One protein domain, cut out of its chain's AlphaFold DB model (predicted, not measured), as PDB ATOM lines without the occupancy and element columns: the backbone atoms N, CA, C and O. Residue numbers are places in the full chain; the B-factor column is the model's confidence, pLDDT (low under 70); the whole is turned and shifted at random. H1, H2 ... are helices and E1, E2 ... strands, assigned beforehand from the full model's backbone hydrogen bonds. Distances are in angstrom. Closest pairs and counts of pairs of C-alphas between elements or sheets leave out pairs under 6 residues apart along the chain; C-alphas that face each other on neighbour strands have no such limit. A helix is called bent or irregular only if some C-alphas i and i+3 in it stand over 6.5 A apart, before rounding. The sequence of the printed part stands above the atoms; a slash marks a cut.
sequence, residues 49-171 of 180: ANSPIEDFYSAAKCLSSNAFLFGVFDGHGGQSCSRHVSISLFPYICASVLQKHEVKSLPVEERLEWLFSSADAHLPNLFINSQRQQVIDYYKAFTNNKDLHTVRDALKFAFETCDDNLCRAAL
ATOM      1  N   ALA A  49      19.030 -27.536  39.646       89.19
ATOM      2  CA  ALA A  49      18.305 -27.370  38.381       89.19
ATOM      3  C   ALA A  49      17.783 -28.711  37.829       89.19
ATOM      4  O   ALA A  49      16.733 -28.748  37.186       89.19
ATOM      5  N   ASN A  50      18.492 -29.807  38.125       91.50
ATOM      6  CA  ASN A  50      18.178 -31.170  37.698       91.50
ATOM      7  C   ASN A  50      17.677 -32.021  38.879       91.50
ATOM      8  O   ASN A  50      17.958 -31.724  40.041       91.50
ATOM      9  N   SER A  51      16.930 -33.089  38.582       89.62
ATOM     10  CA  SER A  51      16.493 -34.090  39.565       89.62
ATOM     11  C   SER A  51      16.804 -35.499  39.040       89.62
ATOM     12  O   SER A  51      16.105 -35.957  38.131       89.62
ATOM     13  N   PRO A  52      17.793 -36.216  39.605       92.19
ATOM     14  CA  PRO A  52      18.641 -35.813  40.735       92.19
ATOM     15  C   PRO A  52      19.575 -34.636  40.404       92.19
ATOM     16  O   PRO A  52      19.839 -34.366  39.233       92.19
ATOM     17  N   ILE A  53      20.062 -33.944  41.441       93.50
ATOM     18  CA  ILE A  53      21.082 -32.898  41.287       93.50
ATOM     19  C   ILE A  53      22.394 -33.518  40.801       93.50
ATOM     20  O   ILE A  53      22.785 -34.586  41.267       93.50
ATOM     21  N   GLU A  54      23.058 -32.855  39.860       95.88
ATOM     22  CA  GLU A  54      24.319 -33.338  39.286       95.88
ATOM     23  C   GLU A  54      25.542 -32.650  39.901       95.88
ATOM     24  O   GLU A  54      26.630 -33.213  39.867       95.88
ATOM     25  N   ASP A  55      25.366 -31.491  40.533       96.44
ATOM     26  CA  ASP A  55      26.440 -30.762  41.201       96.44
ATOM     27  C   ASP A  55      26.755 -31.374  42.570       96.44
ATOM     28  O   ASP A  55      25.855 -31.744  43.329       96.44
ATOM     29  N   PHE A  56      28.031 -31.404  42.945       95.94
ATOM     30  CA  PHE A  56      28.474 -31.756  44.295       95.94
ATOM     31  C   PHE A  56      29.516 -30.769  44.809       95.94
ATOM     32  O   PHE A  56      30.183 -30.082  44.038       95.94
ATOM     33  N   TYR A  57      29.684 -30.704  46.123       96.25
ATOM     34  CA  TYR A  57      30.760 -29.955  46.756       96.25
ATOM     35  C   TYR A  57      31.315 -30.715  47.955       96.25
ATOM     36  O   TYR A  57      30.595 -31.455  48.631       96.25
ATOM     37  N   SER A  58      32.595 -30.497  48.242       95.88
ATOM     38  CA  SER A  58      33.280 -31.122  49.372       95.88
ATOM     39  C   SER A  58      34.344 -30.205  49.959       95.88
ATOM     40  O   SER A  58      34.949 -29.393  49.255       95.88
ATOM     41  N   ALA A  59      34.594 -30.374  51.255       95.31
ATOM     42  CA  ALA A  59      35.638 -29.687  51.993       95.31
ATOM     43  C   ALA A  59      36.381 -30.650  52.924       95.31
ATOM     44  O   ALA A  59      35.766 -31.486  53.591       95.31
ATOM     45  N   ALA A  60      37.703 -30.512  52.990       94.50
ATOM     46  CA  ALA A  60      38.561 -31.333  53.835       94.50
ATOM     47  C   ALA A  60      39.819 -30.583  54.287       94.50
ATOM     48  O   ALA A  60      40.191 -29.557  53.713       94.50
ATOM     49  N   LYS A  61      40.502 -31.136  55.287       95.00
ATOM     50  CA  LYS A  61      41.830 -30.722  55.733       95.00
ATOM     51  C   LYS A  61      42.839 -31.837  55.468       95.00
ATOM     52  O   LYS A  61      42.600 -33.005  55.766       95.00
ATOM     53  N   CYS A  62      43.986 -31.468  54.913       95.81
ATOM     54  CA  CYS A  62      45.134 -32.345  54.769       95.81
ATOM     55  C   CYS A  62      46.010 -32.244  56.021       95.81
ATOM     56  O   CYS A  62      46.745 -31.275  56.196       95.81
ATOM     57  N   LEU A  63      45.962 -33.254  56.885       95.44
ATOM     58  CA  LEU A  63      46.631 -33.253  58.188       95.44
ATOM     59  C   LEU A  63      48.163 -33.294  58.107       95.44
ATOM     60  O   LEU A  63      48.834 -32.868  59.045       95.44
ATOM     61  N   SER A  64      48.735 -33.796  57.007       96.31
ATOM     62  CA  SER A  64      50.193 -33.832  56.820       96.31
ATOM     63  C   SER A  64      50.784 -32.508  56.334       96.31
ATOM     64  O   SER A  64      51.980 -32.298  56.508       96.31
ATOM     65  N   SER A  65      49.978 -31.612  55.749       96.19
ATOM     66  CA  SER A  65      50.419 -30.302  55.224       96.19
ATOM     67  C   SER A  65      49.701 -29.096  55.843       96.19
ATOM     68  O   SER A  65      50.052 -27.958  55.546       96.19
ATOM     69  N   ASN A  66      48.681 -29.328  56.677       94.94
ATOM     70  CA  ASN A  66      47.699 -28.343  57.152       94.94
ATOM     71  C   ASN A  66      46.938 -27.598  56.036       94.94
ATOM     72  O   ASN A  66      46.275 -26.598  56.307       94.94
ATOM     73  N   ALA A  67      46.997 -28.071  54.788       95.25
ATOM     74  CA  ALA A  67      46.267 -27.460  53.687       95.25
ATOM     75  C   ALA A  67      44.760 -27.727  53.801       95.25
ATOM     76  O   ALA A  67      44.340 -28.839  54.121       95.25
ATOM     77  N   PHE A  68      43.947 -26.729  53.471       96.25
ATOM     78  CA  PHE A  68      42.505 -26.894  53.309       96.25
ATOM     79  C   PHE A  68      42.162 -27.122  51.836       96.25
ATOM     80  O   PHE A  68      42.728 -26.479  50.951       96.25
ATOM     81  N   LEU A  69      41.232 -28.039  51.585       96.50
ATOM     82  CA  LEU A  69      40.760 -28.427  50.263       96.50
ATOM     83  C   LEU A  69      39.276 -28.086  50.151       96.50
ATOM     84  O   LEU A  69      38.483 -28.517  50.986       96.50
ATOM     85  N   PHE A  70      38.910 -27.347  49.106       96.94
ATOM     86  CA  PHE A  70      37.528 -27.003  48.771       96.94
ATOM     87  C   PHE A  70      37.296 -27.306  47.297       96.94
ATOM     88  O   PHE A  70      38.102 -26.910  46.454       96.94
ATOM     89  N   GLY A  71      36.215 -28.014  46.987       97.50
ATOM     90  CA  GLY A  71      35.898 -28.434  45.626       97.50
ATOM     91  C   GLY A  71      34.414 -28.294  45.326       97.50
ATOM     92  O   GLY A  71      33.578 -28.580  46.182       97.50
ATOM     93  N   VAL A  72      34.118 -27.871  44.098       97.81
ATOM     94  CA  VAL A  72      32.789 -27.889  43.479       97.81
ATOM     95  C   VAL A  72      32.912 -28.693  42.189       97.81
ATOM     96  O   VAL A  72      33.871 -28.515  41.439       97.81
ATOM     97  N   PHE A  73      31.968 -29.597  41.966       97.56
ATOM     98  CA  PHE A  73      32.009 -30.621  40.932       97.56
ATOM     99  C   PHE A  73      30.698 -30.564  40.151       97.56
ATOM    100  O   PHE A  73      29.683 -31.062  40.629       97.56
ATOM    101  N   ASP A  74      30.728 -29.926  38.983       97.50
ATOM    102  CA  ASP A  74      29.604 -29.857  38.041       97.50
ATOM    103  C   ASP A  74      29.511 -31.191  37.284       97.50
ATOM    104  O   ASP A  74      30.479 -31.634  36.655       97.50
ATOM    105  N   GLY A  75      28.386 -31.881  37.445       95.81
ATOM    106  CA  GLY A  75      28.135 -33.173  36.820       95.81
ATOM    107  C   GLY A  75      27.299 -33.035  35.558       95.81
ATOM    108  O   GLY A  75      26.449 -32.163  35.448       95.81
ATOM    109  N   HIS A  76      27.478 -33.962  34.622       94.88
ATOM    110  CA  HIS A  76      26.613 -34.064  33.453       94.88
ATOM    111  C   HIS A  76      26.391 -35.526  33.058       94.88
ATOM    112  O   HIS A  76      27.254 -36.383  33.260       94.88
ATOM    113  N   GLY A  77      25.246 -35.812  32.434       93.38
ATOM    114  CA  GLY A  77      24.894 -37.180  32.036       93.38
ATOM    115  C   GLY A  77      24.546 -38.076  33.230       93.38
ATOM    116  O   GLY A  77      24.719 -39.293  33.160       93.38
ATOM    117  N   GLY A  78      24.059 -37.476  34.317       91.88
ATOM    118  CA  GLY A  78      23.800 -38.102  35.604       91.88
ATOM    119  C   GLY A  78      24.763 -37.637  36.701       91.88
ATOM    120  O   GLY A  78      25.852 -37.125  36.458       91.88
ATOM    121  N   GLN A  79      24.367 -37.884  37.948       92.94
ATOM    122  CA  GLN A  79      25.095 -37.447  39.147       92.94
ATOM    123  C   GLN A  79      26.324 -38.305  39.505       92.94
ATOM    124  O   GLN A  79      27.074 -37.969  40.414       92.94
ATOM    125  N   SER A  80      26.512 -39.464  38.867       90.44
ATOM    126  CA  SER A  80      27.442 -40.490  39.363       90.44
ATOM    127  C   SER A  80      28.909 -40.057  39.324       90.44
ATOM    128  O   SER A  80      29.637 -40.314  40.280       90.44
ATOM    129  N   CYS A  81      29.341 -39.395  38.244       93.31
ATOM    130  CA  CYS A  81      30.738 -38.990  38.072       93.31
ATOM    131  C   CYS A  81      31.127 -37.884  39.060       93.31
ATOM    132  O   CYS A  81      32.053 -38.055  39.849       93.31
ATOM    133  N   SER A  82      30.369 -36.786  39.088       95.12
ATOM    134  CA  SER A  82      30.588 -35.677  40.022       95.12
ATOM    135  C   SER A  82      30.490 -36.138  41.477       95.12
ATOM    136  O   SER A  82      31.363 -35.799  42.280       95.12
ATOM    137  N   ARG A  83      29.515 -36.999  41.809       93.31
ATOM    138  CA  ARG A  83      29.415 -37.621  43.135       93.31
ATOM    139  C   ARG A  83      30.679 -38.403  43.482       93.31
ATOM    140  O   ARG A  83      31.215 -38.213  44.570       93.31
ATOM    141  N   HIS A  84      31.172 -39.248  42.576       91.44
ATOM    142  CA  HIS A  84      32.383 -40.039  42.795       91.44
ATOM    143  C   HIS A  84      33.617 -39.146  42.984       91.44
ATOM    144  O   HIS A  84      34.308 -39.252  43.994       91.44
ATOM    145  N   VAL A  85      33.883 -38.228  42.054       94.31
ATOM    146  CA  VAL A  85      35.065 -37.351  42.111       94.31
ATOM    147  C   VAL A  85      35.054 -36.496  43.382       94.31
ATOM    148  O   VAL A  85      36.103 -36.332  44.009       94.31
ATOM    149  N   SER A  86      33.875 -36.040  43.824       95.06
ATOM    150  CA  SER A  86      33.734 -35.216  45.030       95.06
ATOM    151  C   SER A  86      34.207 -35.886  46.325       95.06
ATOM    152  O   SER A  86      34.511 -35.181  47.290       95.06
ATOM    153  N   ILE A  87      34.302 -37.219  46.352       92.12
ATOM    154  CA  ILE A  87      34.747 -37.994  47.522       92.12
ATOM    155  C   ILE A  87      36.052 -38.763  47.275       92.12
ATOM    156  O   ILE A  87      36.744 -39.109  48.229       92.12
ATOM    157  N   SER A  88      36.425 -38.996  46.014       92.06
ATOM    158  CA  SER A  88      37.619 -39.770  45.651       92.06
ATOM    159  C   SER A  88      38.867 -38.916  45.445       92.06
ATOM    160  O   SER A  88      39.969 -39.400  45.686       92.06
ATOM    161  N   LEU A  89      38.733 -37.657  45.010       96.00
ATOM    162  CA  LEU A  89      39.871 -36.841  44.564       96.00
ATOM    163  C   LEU A  89      40.789 -36.381  45.708       96.00
ATOM    164  O   LEU A  89      42.014 -36.441  45.595       96.00
ATOM    165  N   PHE A  90      40.219 -35.905  46.817       96.31
ATOM    166  CA  PHE A  90      40.997 -35.358  47.936       96.31
ATOM    167  C   PHE A  90      41.989 -36.358  48.556       96.31
ATOM    168  O   PHE A  90      43.111 -35.941  48.836       96.31
ATOM    169  N   PRO A  91      41.671 -37.662  48.695       94.50
ATOM    170  CA  PRO A  91      42.661 -38.693  49.006       94.50
ATOM    171  C   PRO A  91      43.944 -38.642  48.160       94.50
ATOM    172  O   PRO A  91      45.041 -38.664  48.719       94.50
ATOM    173  N   TYR A  92      43.837 -38.511  46.831       96.44
ATOM    174  CA  TYR A  92      45.003 -38.400  45.941       96.44
ATOM    175  C   TYR A  92      45.778 -37.101  46.190       96.44
ATOM    176  O   TYR A  92      47.011 -37.097  46.228       96.44
ATOM    177  N   ILE A  93      45.076 -35.993  46.432       97.50
ATOM    178  CA  ILE A  93      45.717 -34.712  46.755       97.50
ATOM    179  C   ILE A  93      46.487 -34.814  48.084       97.50
ATOM    180  O   ILE A  93      47.661 -34.459  48.145       97.50
ATOM    181  N   CYS A  94      45.882 -35.375  49.134       96.44
ATOM    182  CA  CYS A  94      46.532 -35.570  50.436       96.44
ATOM    183  C   CYS A  94      47.691 -36.577  50.393       96.44
ATOM    184  O   CYS A  94      48.639 -36.469  51.176       96.44
ATOM    185  N   ALA A  95      47.650 -37.543  49.476       95.69
ATOM    186  CA  ALA A  95      48.766 -38.446  49.234       95.69
ATOM    187  C   ALA A  95      49.946 -37.737  48.541       95.69
ATOM    188  O   ALA A  95      51.095 -38.046  48.833       95.69
ATOM    189  N   SER A  96      49.695 -36.743  47.687       96.00
ATOM    190  CA  SER A  96      50.723 -36.068  46.872       96.00
ATOM    191  C   SER A  96      51.294 -34.785  47.482       96.00
ATOM    192  O   SER A  96      51.642 -33.825  46.791       96.00
ATOM    193  N   VAL A  97      51.445 -34.772  48.806       96.69
ATOM    194  CA  VAL A  97      52.124 -33.683  49.515       96.69
ATOM    195  C   VAL A  97      53.625 -33.748  49.234       96.69
ATOM    196  O   VAL A  97      54.290 -34.731  49.553       96.69
ATOM    197  N   LEU A  98      54.171 -32.679  48.651       96.00
ATOM    198  CA  LEU A  98      55.615 -32.530  48.463       96.00
ATOM    199  C   LEU A  98      56.316 -32.441  49.821       96.00
ATOM    200  O   LEU A  98      55.854 -31.721  50.702       96.00
ATOM    201  N   GLN A  99      57.491 -33.060  49.947       93.25
ATOM    202  CA  GLN A  99      58.252 -33.117  51.203       93.25
ATOM    203  C   GLN A  99      58.480 -31.738  51.853       93.25
ATOM    204  O   GLN A  99      58.387 -31.597  53.064       93.25
ATOM    205  N   LYS A 100      58.715 -30.688  51.052       94.00
ATOM    206  CA  LYS A 100      58.893 -29.304  51.543       94.00
ATOM    207  C   LYS A 100      57.637 -28.679  52.176       94.00
ATOM    208  O   LYS A 100      57.738 -27.624  52.791       94.00
ATOM    209  N   HIS A 101      56.468 -29.275  51.958       95.62
ATOM    210  CA  HIS A 101      55.177 -28.841  52.497       95.62
ATOM    211  C   HIS A 101      54.643 -29.800  53.569       95.62
ATOM    212  O   HIS A 101      53.562 -29.563  54.105       95.62
ATOM    213  N   GLU A 102      55.368 -30.874  53.886       95.94
ATOM    214  CA  GLU A 102      54.980 -31.808  54.936       95.94
ATOM    215  C   GLU A 102      55.357 -31.230  56.306       95.94
ATOM    216  O   GLU A 102      56.527 -31.015  56.616       95.94
ATOM    217  N   VAL A 103      54.344 -30.957  57.125       96.38
ATOM    218  CA  VAL A 103      54.489 -30.442  58.496       96.38
ATOM    219  C   VAL A 103      54.362 -31.549  59.540       96.38
ATOM    220  O   VAL A 103      54.827 -31.394  60.668       96.38
ATOM    221  N   LYS A 104      53.737 -32.676  59.177       95.38
ATOM    222  CA  LYS A 104      53.537 -33.835  60.048       95.38
ATOM    223  C   LYS A 104      53.606 -35.125  59.234       95.38
ATOM    224  O   LYS A 104      52.843 -35.298  58.288       95.38
ATOM    225  N   SER A 105      54.473 -36.047  59.654       94.56
ATOM    226  CA  SER A 105      54.534 -37.390  59.072       94.56
ATOM    227  C   SER A 105      53.341 -38.215  59.548       94.56
ATOM    228  O   SER A 105      53.163 -38.433  60.748       94.56
ATOM    229  N   LEU A 106      52.509 -38.633  58.597       93.56
ATOM    230  CA  LEU A 106      51.330 -39.464  58.819       93.56
ATOM    231  C   LEU A 106      51.264 -40.576  57.765       93.56
ATOM    232  O   LEU A 106      51.619 -40.319  56.599       93.56
ATOM    233  N   PRO A 107      50.763 -41.774  58.132       92.62
ATOM    234  CA  PRO A 107      50.329 -42.776  57.162       92.62
ATOM    235  C   PRO A 107      49.379 -42.144  56.147       92.62
ATOM    236  O   PRO A 107      48.582 -41.281  56.511       92.62
ATOM    237  N   VAL A 108      49.468 -42.542  54.875       91.56
ATOM    238  CA  VAL A 108      48.713 -41.912  53.773       91.56
ATOM    239  C   VAL A 108      47.212 -41.905  54.069       91.56
ATOM    240  O   VAL A 108      46.526 -40.929  53.784       91.56
ATOM    241  N   GLU A 109      46.732 -42.964  54.710       88.88
ATOM    242  CA  GLU A 109      45.334 -43.198  55.066       88.88
ATOM    243  C   GLU A 109      44.799 -42.301  56.175       88.88
ATOM    244  O   GLU A 109      43.586 -42.195  56.334       88.88
ATOM    245  N   GLU A 110      45.690 -41.646  56.909       91.56
ATOM    246  CA  GLU A 110      45.369 -40.736  58.007       91.56
ATOM    247  C   GLU A 110      45.606 -39.271  57.613       91.56
ATOM    248  O   GLU A 110      45.496 -38.374  58.446       91.56
ATOM    249  N   ARG A 111      45.963 -38.990  56.350       94.25
ATOM    250  CA  ARG A 111      46.287 -37.624  55.902       94.25
ATOM    251  C   ARG A 111      45.062 -36.756  55.632       94.25
ATOM    252  O   ARG A 111      45.238 -35.551  55.478       94.25
ATOM    253  N   LEU A 112      43.869 -37.334  55.531       94.00
ATOM    254  CA  LEU A 112      42.645 -36.634  55.149       94.00
ATOM    255  C   LEU A 112      41.661 -36.581  56.318       94.00
ATOM    256  O   LEU A 112      41.294 -37.610  56.874       94.00
ATOM    257  N   GLU A 113      41.178 -35.384  56.623       92.50
ATOM    258  CA  GLU A 113      40.052 -35.151  57.526       92.50
ATOM    259  C   GLU A 113      38.924 -34.470  56.748       92.50
ATOM    260  O   GLU A 113      39.110 -33.373  56.217       92.50
ATOM    261  N   TRP A 114      37.752 -35.096  56.660       93.00
ATOM    262  CA  TRP A 114      36.595 -34.481  56.015       93.00
ATOM    263  C   TRP A 114      35.967 -33.428  56.925       93.00
ATOM    264  O   TRP A 114      35.672 -33.693  58.088       93.00
ATOM    265  N   LEU A 115      35.697 -32.246  56.368       91.75
ATOM    266  CA  LEU A 115      34.909 -31.213  57.042       91.75
ATOM    267  C   LEU A 115      33.425 -31.384  56.706       91.75
ATOM    268  O   LEU A 115      32.569 -31.361  57.588       91.75
ATOM    269  N   PHE A 116      33.115 -31.546  55.418       91.50
ATOM    270  CA  PHE A 116      31.769 -31.829  54.921       91.50
ATOM    271  C   PHE A 116      31.786 -32.240  53.443       91.50
ATOM    272  O   PHE A 116      32.710 -31.912  52.702       91.50
ATOM    273  N   SER A 117      30.716 -32.895  52.996       92.81
ATOM    274  CA  SER A 117      30.422 -33.145  51.584       92.81
ATOM    275  C   SER A 117      28.914 -33.093  51.340       92.81
ATOM    276  O   SER A 117      28.126 -33.307  52.265       92.81
ATOM    277  N   SER A 118      28.509 -32.793  50.106       93.06
ATOM    278  CA  SER A 118      27.124 -32.949  49.650       93.06
ATOM    279  C   SER A 118      26.807 -34.368  49.160       93.06
ATOM    280  O   SER A 118      25.637 -34.713  49.024       93.06
ATOM    281  N   ALA A 119      27.822 -35.201  48.894       87.94
ATOM    282  CA  ALA A 119      27.646 -36.561  48.370       87.94
ATOM    283  C   ALA A 119      27.247 -37.587  49.441       87.94
ATOM    284  O   ALA A 119      26.576 -38.582  49.130       87.94
ATOM    285  N   ASP A 120      27.695 -37.353  50.674       76.94
ATOM    286  CA  ASP A 120      27.412 -38.160  51.856       76.94
ATOM    287  C   ASP A 120      27.584 -37.296  53.119       76.94
ATOM    288  O   ASP A 120      28.561 -36.555  53.257       76.94
ATOM    289  N   ALA A 121      26.625 -37.387  54.042       62.88
ATOM    290  CA  ALA A 121      26.671 -36.685  55.320       62.88
ATOM    291  C   ALA A 121      27.699 -37.288  56.296       62.88
ATOM    292  O   ALA A 121      28.133 -36.597  57.220       62.88
ATOM    293  N   HIS A 122      28.093 -38.552  56.101       63.47
ATOM    294  CA  HIS A 122      28.946 -39.317  57.012       63.47
ATOM    295  C   HIS A 122      30.108 -39.999  56.285       63.47
ATOM    296  O   HIS A 122      30.287 -41.216  56.364       63.47
ATOM    297  N   LEU A 123      30.944 -39.203  55.616       67.38
ATOM    298  CA  LEU A 123      32.198 -39.718  55.075       67.38
ATOM    299  C   LEU A 123      33.142 -40.125  56.216       67.38
ATOM    300  O   LEU A 123      33.414 -39.312  57.104       67.38
ATOM    301  N   PRO A 124      33.665 -41.363  56.216       65.75
ATOM    302  CA  PRO A 124      34.668 -41.752  57.190       65.75
ATOM    303  C   PRO A 124      35.952 -40.946  56.959       65.75
ATOM    304  O   PRO A 124      36.397 -40.775  55.826       65.75
ATOM    305  N   ASN A 125      36.612 -40.534  58.044       59.97
ATOM    306  CA  ASN A 125      37.961 -39.941  58.014       59.97
ATOM    307  C   ASN A 125      39.068 -40.982  57.735       59.97
ATOM    308  O   ASN A 125      40.240 -40.752  58.001       59.97
ATOM    309  N   LEU A 126      38.679 -42.151  57.230       57.41
ATOM    310  CA  LEU A 126      39.548 -43.216  56.755       57.41
ATOM    311  C   LEU A 126      39.162 -43.478  55.302       57.41
ATOM    312  O   LEU A 126      37.975 -43.455  54.971       57.41
ATOM    313  N   PHE A 127      40.139 -43.754  54.436       56.03
ATOM    314  CA  PHE A 127      39.833 -44.109  53.051       56.03
ATOM    315  C   PHE A 127      38.852 -45.285  52.999       56.03
ATOM    316  O   PHE A 127      39.057 -46.309  53.655       56.03
ATOM    317  N   ILE A 128      37.797 -45.146  52.191       58.91
ATOM    318  CA  ILE A 128      36.855 -46.231  51.916       58.91
ATOM    319  C   ILE A 128      37.667 -47.421  51.385       58.91
ATOM    320  O   ILE A 128      38.515 -47.258  50.505       58.91
ATOM    321  N   ASN A 129      37.435 -48.617  51.935       55.94
ATOM    322  CA  ASN A 129      38.276 -49.800  51.709       55.94
ATOM    323  C   ASN A 129      38.542 -50.115  50.222       55.94
ATOM    324  O   ASN A 129      39.621 -50.610  49.902       55.94
ATOM    325  N   SER A 130      37.604 -49.810  49.317       60.44
ATOM    326  CA  SER A 130      37.771 -50.010  47.869       60.44
ATOM    327  C   SER A 130      38.790 -49.057  47.228       60.44
ATOM    328  O   SER A 130      39.484 -49.448  46.294       60.44
ATOM    329  N   GLN A 131      38.937 -47.837  47.747       72.94
ATOM    330  CA  GLN A 131      39.827 -46.802  47.201       72.94
ATOM    331  C   GLN A 131      41.194 -46.771  47.883       72.94
ATOM    332  O   GLN A 131      42.171 -46.296  47.305       72.94
ATOM    333  N   ARG A 132      41.291 -47.313  49.103       83.00
ATOM    334  CA  ARG A 132      42.523 -47.310  49.900       83.00
ATOM    335  C   ARG A 132      43.733 -47.812  49.111       83.00
ATOM    336  O   ARG A 132      44.769 -47.153  49.097       83.00
ATOM    337  N   GLN A 133      43.603 -48.959  48.446       87.44
ATOM    338  CA  GLN A 133      44.716 -49.559  47.711       87.44
ATOM    339  C   GLN A 133      45.156 -48.685  46.525       87.44
ATOM    340  O   GLN A 133      46.351 -48.490  46.328       87.44
ATOM    341  N   GLN A 134      44.203 -48.089  45.800       90.19
ATOM    342  CA  GLN A 134      44.489 -47.191  44.677       90.19
ATOM    343  C   GLN A 134      45.289 -45.963  45.127       90.19
ATOM    344  O   GLN A 134      46.257 -45.583  44.472       90.19
ATOM    345  N   VAL A 135      44.930 -45.376  46.273       92.94
ATOM    346  CA  VAL A 135      45.627 -44.205  46.830       92.94
ATOM    347  C   VAL A 135      47.022 -44.576  47.345       92.94
ATOM    348  O   VAL A 135      47.971 -43.815  47.153       92.94
ATOM    349  N   ILE A 136      47.186 -45.755  47.952       92.75
ATOM    350  CA  ILE A 136      48.503 -46.264  48.371       92.75
ATOM    351  C   ILE A 136      49.412 -46.482  47.156       92.75
ATOM    352  O   ILE A 136      50.585 -46.108  47.183       92.75
ATOM    353  N   ASP A 137      48.893 -47.083  46.087       93.94
ATOM    354  CA  ASP A 137      49.680 -47.339  44.881       93.94
ATOM    355  C   ASP A 137      49.996 -46.042  44.129       93.94
ATOM    356  O   ASP A 137      51.130 -45.854  43.681       93.94
ATOM    357  N   TYR A 138      49.060 -45.090  44.112       95.69
ATOM    358  CA  TYR A 138      49.319 -43.722  43.678       95.69
ATOM    359  C   TYR A 138      50.437 -43.059  44.489       95.69
ATOM    360  O   TYR A 138      51.347 -42.480  43.904       95.69
ATOM    361  N   TYR A 139      50.425 -43.168  45.820       95.88
ATOM    362  CA  TYR A 139      51.466 -42.579  46.665       95.88
ATOM    363  C   TYR A 139      52.858 -43.143  46.349       95.88
ATOM    364  O   TYR A 139      53.839 -42.398  46.275       95.88
ATOM    365  N   LYS A 140      52.959 -44.454  46.096       95.94
ATOM    366  CA  LYS A 140      54.208 -45.077  45.626       95.94
ATOM    367  C   LYS A 140      54.631 -44.527  44.262       95.94
ATOM    368  O   LYS A 140      55.812 -44.273  44.050       95.94
ATOM    369  N   ALA A 141      53.696 -44.337  43.332       96.44
ATOM    370  CA  ALA A 141      54.000 -43.745  42.029       96.44
ATOM    371  C   ALA A 141      54.474 -42.288  42.168       96.44
ATOM    372  O   ALA A 141      55.492 -41.921  41.590       96.44
ATOM    373  N   PHE A 142      53.795 -41.493  42.998       96.75
ATOM    374  CA  PHE A 142      54.142 -40.109  43.307       96.75
ATOM    375  C   PHE A 142      55.547 -39.992  43.909       96.75
ATOM    376  O   PHE A 142      56.365 -39.224  43.416       96.75
ATOM    377  N   THR A 143      55.858 -40.795  44.930       94.69
ATOM    378  CA  THR A 143      57.168 -40.772  45.610       94.69
ATOM    379  C   THR A 143      58.326 -41.219  44.716       94.69
ATOM    380  O   THR A 143      59.452 -40.757  44.898       94.69
ATOM    381  N   ASN A 144      58.064 -42.081  43.732       95.69
ATOM    382  CA  ASN A 144      59.060 -42.506  42.748       95.69
ATOM    383  C   ASN A 144      59.193 -41.542  41.557       95.69
ATOM    384  O   ASN A 144      60.182 -41.619  40.820       95.69
ATOM    385  N   ASN A 145      58.223 -40.650  41.345       93.31
ATOM    386  CA  ASN A 145      58.217 -39.725  40.220       93.31
ATOM    387  C   ASN A 145      59.072 -38.489  40.528       93.31
ATOM    388  O   ASN A 145      58.671 -37.581  41.255       93.31
ATOM    389  N   LYS A 146      60.270 -38.458  39.938       89.50
ATOM    390  CA  LYS A 146      61.241 -37.382  40.143       89.50
ATOM    391  C   LYS A 146      60.877 -36.078  39.444       89.50
ATOM    392  O   LYS A 146      61.508 -35.090  39.775       89.50
ATOM    393  N   ASP A 147      59.894 -36.054  38.547       90.75
ATOM    394  CA  ASP A 147      59.529 -34.850  37.790       90.75
ATOM    395  C   ASP A 147      58.490 -33.977  38.524       90.75
ATOM    396  O   ASP A 147      58.179 -32.864  38.097       90.75
ATOM    397  N   LEU A 148      57.947 -34.449  39.655       92.62
ATOM    398  CA  LEU A 148      56.924 -33.745  40.432       92.62
ATOM    399  C   LEU A 148      57.565 -32.826  41.484       92.62
ATOM    400  O   LEU A 148      57.919 -33.248  42.585       92.62
ATOM    401  N   HIS A 149      57.698 -31.538  41.159       92.50
ATOM    402  CA  HIS A 149      58.389 -30.560  42.019       92.50
ATOM    403  C   HIS A 149      57.503 -29.428  42.545       92.50
ATOM    404  O   HIS A 149      57.869 -28.717  43.498       92.50
ATOM    405  N   THR A 150      56.348 -29.223  41.916       96.62
ATOM    406  CA  THR A 150      55.431 -28.134  42.245       96.62
ATOM    407  C   THR A 150      54.072 -28.663  42.678       96.62
ATOM    408  O   THR A 150      53.669 -29.770  42.328       96.62
ATOM    409  N   VAL A 151      53.346 -27.851  43.452       95.94
ATOM    410  CA  VAL A 151      51.962 -28.162  43.839       95.94
ATOM    411  C   VAL A 151      51.088 -28.334  42.595       95.94
ATOM    412  O   VAL A 151      50.210 -29.187  42.580       95.94
ATOM    413  N   ARG A 152      51.366 -27.582  41.521       97.06
ATOM    414  CA  ARG A 152      50.671 -27.723  40.238       97.06
ATOM    415  C   ARG A 152      50.868 -29.114  39.636       97.06
ATOM    416  O   ARG A 152      49.888 -29.703  39.196       97.06
ATOM    417  N   ASP A 153      52.097 -29.625  39.622       96.94
ATOM    418  CA  ASP A 153      52.393 -30.945  39.049       96.94
ATOM    419  C   ASP A 153      51.774 -32.058  39.897       96.94
ATOM    420  O   ASP A 153      51.163 -32.973  39.357       96.94
ATOM    421  N   ALA A 154      51.862 -31.937  41.225       97.31
ATOM    422  CA  ALA A 154      51.234 -32.867  42.161       97.31
ATOM    423  C   ALA A 154      49.706 -32.909  41.994       97.31
ATOM    424  O   ALA A 154      49.128 -33.989  41.891       97.31
ATOM    425  N   LEU A 155      49.055 -31.743  41.894       98.06
ATOM    426  CA  LEU A 155      47.620 -31.656  41.623       98.06
ATOM    427  C   LEU A 155      47.282 -32.261  40.262       98.06
ATOM    428  O   LEU A 155      46.381 -33.084  40.179       98.06
ATOM    429  N   LYS A 156      48.018 -31.909  39.204       98.00
ATOM    430  CA  LYS A 156      47.795 -32.483  37.873       98.00
ATOM    431  C   LYS A 156      47.864 -34.015  37.917       98.00
ATOM    432  O   LYS A 156      46.936 -34.672  37.459       98.00
ATOM    433  N   PHE A 157      48.908 -34.563  38.536       98.06
ATOM    434  CA  PHE A 157      49.098 -36.005  38.666       98.06
ATOM    435  C   PHE A 157      47.979 -36.676  39.481       98.06
ATOM    436  O   PHE A 157      47.523 -37.762  39.119       98.06
ATOM    437  N   ALA A 158      47.488 -36.017  40.538       97.62
ATOM    438  CA  ALA A 158      46.355 -36.490  41.333       97.62
ATOM    439  C   ALA A 158      45.062 -36.563  40.509       97.62
ATOM    440  O   ALA A 158      44.362 -37.572  40.564       97.62
ATOM    441  N   PHE A 159      44.760 -35.516  39.736       98.25
ATOM    442  CA  PHE A 159      43.574 -35.468  38.877       98.25
ATOM    443  C   PHE A 159      43.639 -36.524  37.770       98.25
ATOM    444  O   PHE A 159      42.696 -37.296  37.626       98.25
ATOM    445  N   GLU A 160      44.758 -36.603  37.041       98.00
ATOM    446  CA  GLU A 160      44.953 -37.587  35.966       98.00
ATOM    447  C   GLU A 160      44.855 -39.023  36.501       98.00
ATOM    448  O   GLU A 160      44.163 -39.855  35.924       98.00
ATOM    449  N   THR A 161      45.466 -39.313  37.655       96.75
ATOM    450  CA  THR A 161      45.401 -40.668  38.227       96.75
ATOM    451  C   THR A 161      44.011 -41.011  38.771       96.75
ATOM    452  O   THR A 161      43.575 -42.160  38.668       96.75
ATOM    453  N   CYS A 162      43.302 -40.041  39.357       95.31
ATOM    454  CA  CYS A 162      41.926 -40.238  39.810       95.31
ATOM    455  C   CYS A 162      41.003 -40.572  38.627       95.31
ATOM    456  O   CYS A 162      40.190 -41.490  38.736       95.31
ATOM    457  N   ASP A 163      41.154 -39.866  37.504       96.00
ATOM    458  CA  ASP A 163      40.386 -40.100  36.277       96.00
ATOM    459  C   ASP A 163      40.715 -41.459  35.638       96.00
ATOM    460  O   ASP A 163      39.816 -42.244  35.333       96.00
ATOM    461  N   ASP A 164      41.999 -41.814  35.552       95.12
ATOM    462  CA  ASP A 164      42.442 -43.129  35.072       95.12
ATOM    463  C   ASP A 164      41.847 -44.275  35.901       95.12
ATOM    464  O   ASP A 164      41.419 -45.302  35.364       95.12
ATOM    465  N   ASN A 165      41.825 -44.125  37.228       92.06
ATOM    466  CA  ASN A 165      41.269 -45.140  38.117       92.06
ATOM    467  C   ASN A 165      39.743 -45.231  37.998       92.06
ATOM    468  O   ASN A 165      39.213 -46.344  38.028       92.06
ATOM    469  N   LEU A 166      39.052 -44.108  37.789       89.62
ATOM    470  CA  LEU A 166      37.623 -44.094  37.473       89.62
ATOM    471  C   LEU A 166      37.342 -44.818  36.146       89.62
ATOM    472  O   LEU A 166      36.468 -45.684  36.087       89.62
ATOM    473  N   CYS A 167      38.132 -44.541  35.105       90.81
ATOM    474  CA  CYS A 167      38.033 -45.209  33.810       90.81
ATOM    475  C   CYS A 167      38.243 -46.725  33.926       90.81
ATOM    476  O   CYS A 167      37.490 -47.507  33.345       90.81
ATOM    477  N   ARG A 168      39.239 -47.166  34.707       88.56
ATOM    478  CA  ARG A 168      39.489 -48.596  34.952       88.56
ATOM    479  C   ARG A 168      38.355 -49.264  35.722       88.56
ATOM    480  O   ARG A 168      38.024 -50.400  35.406       88.56
ATOM    481  N   ALA A 169      37.759 -48.580  36.699       83.69
ATOM    482  CA  ALA A 169      36.635 -49.110  37.474       83.69
ATOM    483  C   ALA A 169      35.361 -49.299  36.629       83.69
ATOM    484  O   ALA A 169      34.545 -50.173  36.923       83.69
ATOM    485  N   ALA A 170      35.208 -48.520  35.551       84.69
ATOM    486  CA  ALA A 170      34.114 -48.675  34.594       84.69
ATOM    487  C   ALA A 170      34.268 -49.906  33.677       84.69
ATOM    488  O   ALA A 170      33.298 -50.330  33.043       84.69
ATOM    489  N   LEU A 171      35.468 -50.489  33.590       85.19
ATOM    490  CA  LEU A 171      35.710 -51.712  32.831       85.19
ATOM    491  C   LEU A 171      35.348 -52.950  33.670       85.19
ATOM    492  O   LEU A 171      35.521 -52.949  34.889       85.19
TER     493      LEU A 171
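AT A GLANCE: This is residues 49 to 171 of the 180 residues of an uncharacterized protein of Ancylostoma ceylanicum (UniProt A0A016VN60). What does the model look like? H1 lies in the middle, covered on one side by a small, twisted sheet of E2, E1 and E3, while H2 and H3, a helical hairpin, cross it away from the sheet. What makes it up? The printed part has 123 residues, with E1, E2, H1, E3, H2 and H3 in that order along the chain; the sheet's order is E2, E1, E3, antiparallel throughout, and the class is mixed, helices and strands. How large is it? It is compact, with a radius of gyration of the C-alphas of 14.2 A and spans of 44 by 30 by 26 A.

HOW THE PARTS SIT: How is the sheet joined? E1, residues 56 to 62, is the inner strand. It forms a hairpin with E2, residues 67 to 73, with N 60 and O 69 2.9 A apart, and its other neighbour is E3, residues 112 to 117, with N 61 and O 113 2.8 A apart. What is on the sheet? H1, residues 80 to 95, is over E1 at a height over the sheet of 8.3 A and runs along the strands, at 11 degrees to E1 on the local plane: two layers, a helix on one face of a sheet. E2, H1 and E3 make a split strand-helix-strand unit, two strands running the same way with E1 between them, and its crossover is right-handed. How do the other helices stand? H2, residues 129 to 144, touches residues 88 to 95 of H1 at a steep tilt of 45 degrees, the closest C-alphas being those of Ala 95 and Tyr 139, 5.6 A apart. H3, residues 151 to 169, touches H1 with its residues 154 to 162 at a steep tilt of 46 degrees, opposite ways, the C-alphas of Tyr 92 and Ala 158 closest at 5.2 A.

IN THESE COORDINATES: Where do the elements begin and end? E1 begins at C-alpha 56, (28.474, -31.756, 44.295), and H3, 26.7 A long, ends at C-alpha 169, (36.635, -49.110, 37.474). Are the helices even? H1, 23.6 A long, has a kink of 32 degrees near residue 87; H1 and H2 are irregular, but only just, with C-alphas 87 and 90 6.8 A apart and 130 and 133 7.0 A apart. Every O i to N i+4 pair is within hydrogen-bond range in H3, 8 of 12 in H1 and 10 of 12 in H2.

THE WHOLE: Which links are long? Those from H1 to E3 and from E3 to H2 are long, of 16 and 11 residues. Where is confidence low? Residues 121 to 130 are under 70 in pLDDT, and the printed part has no cut.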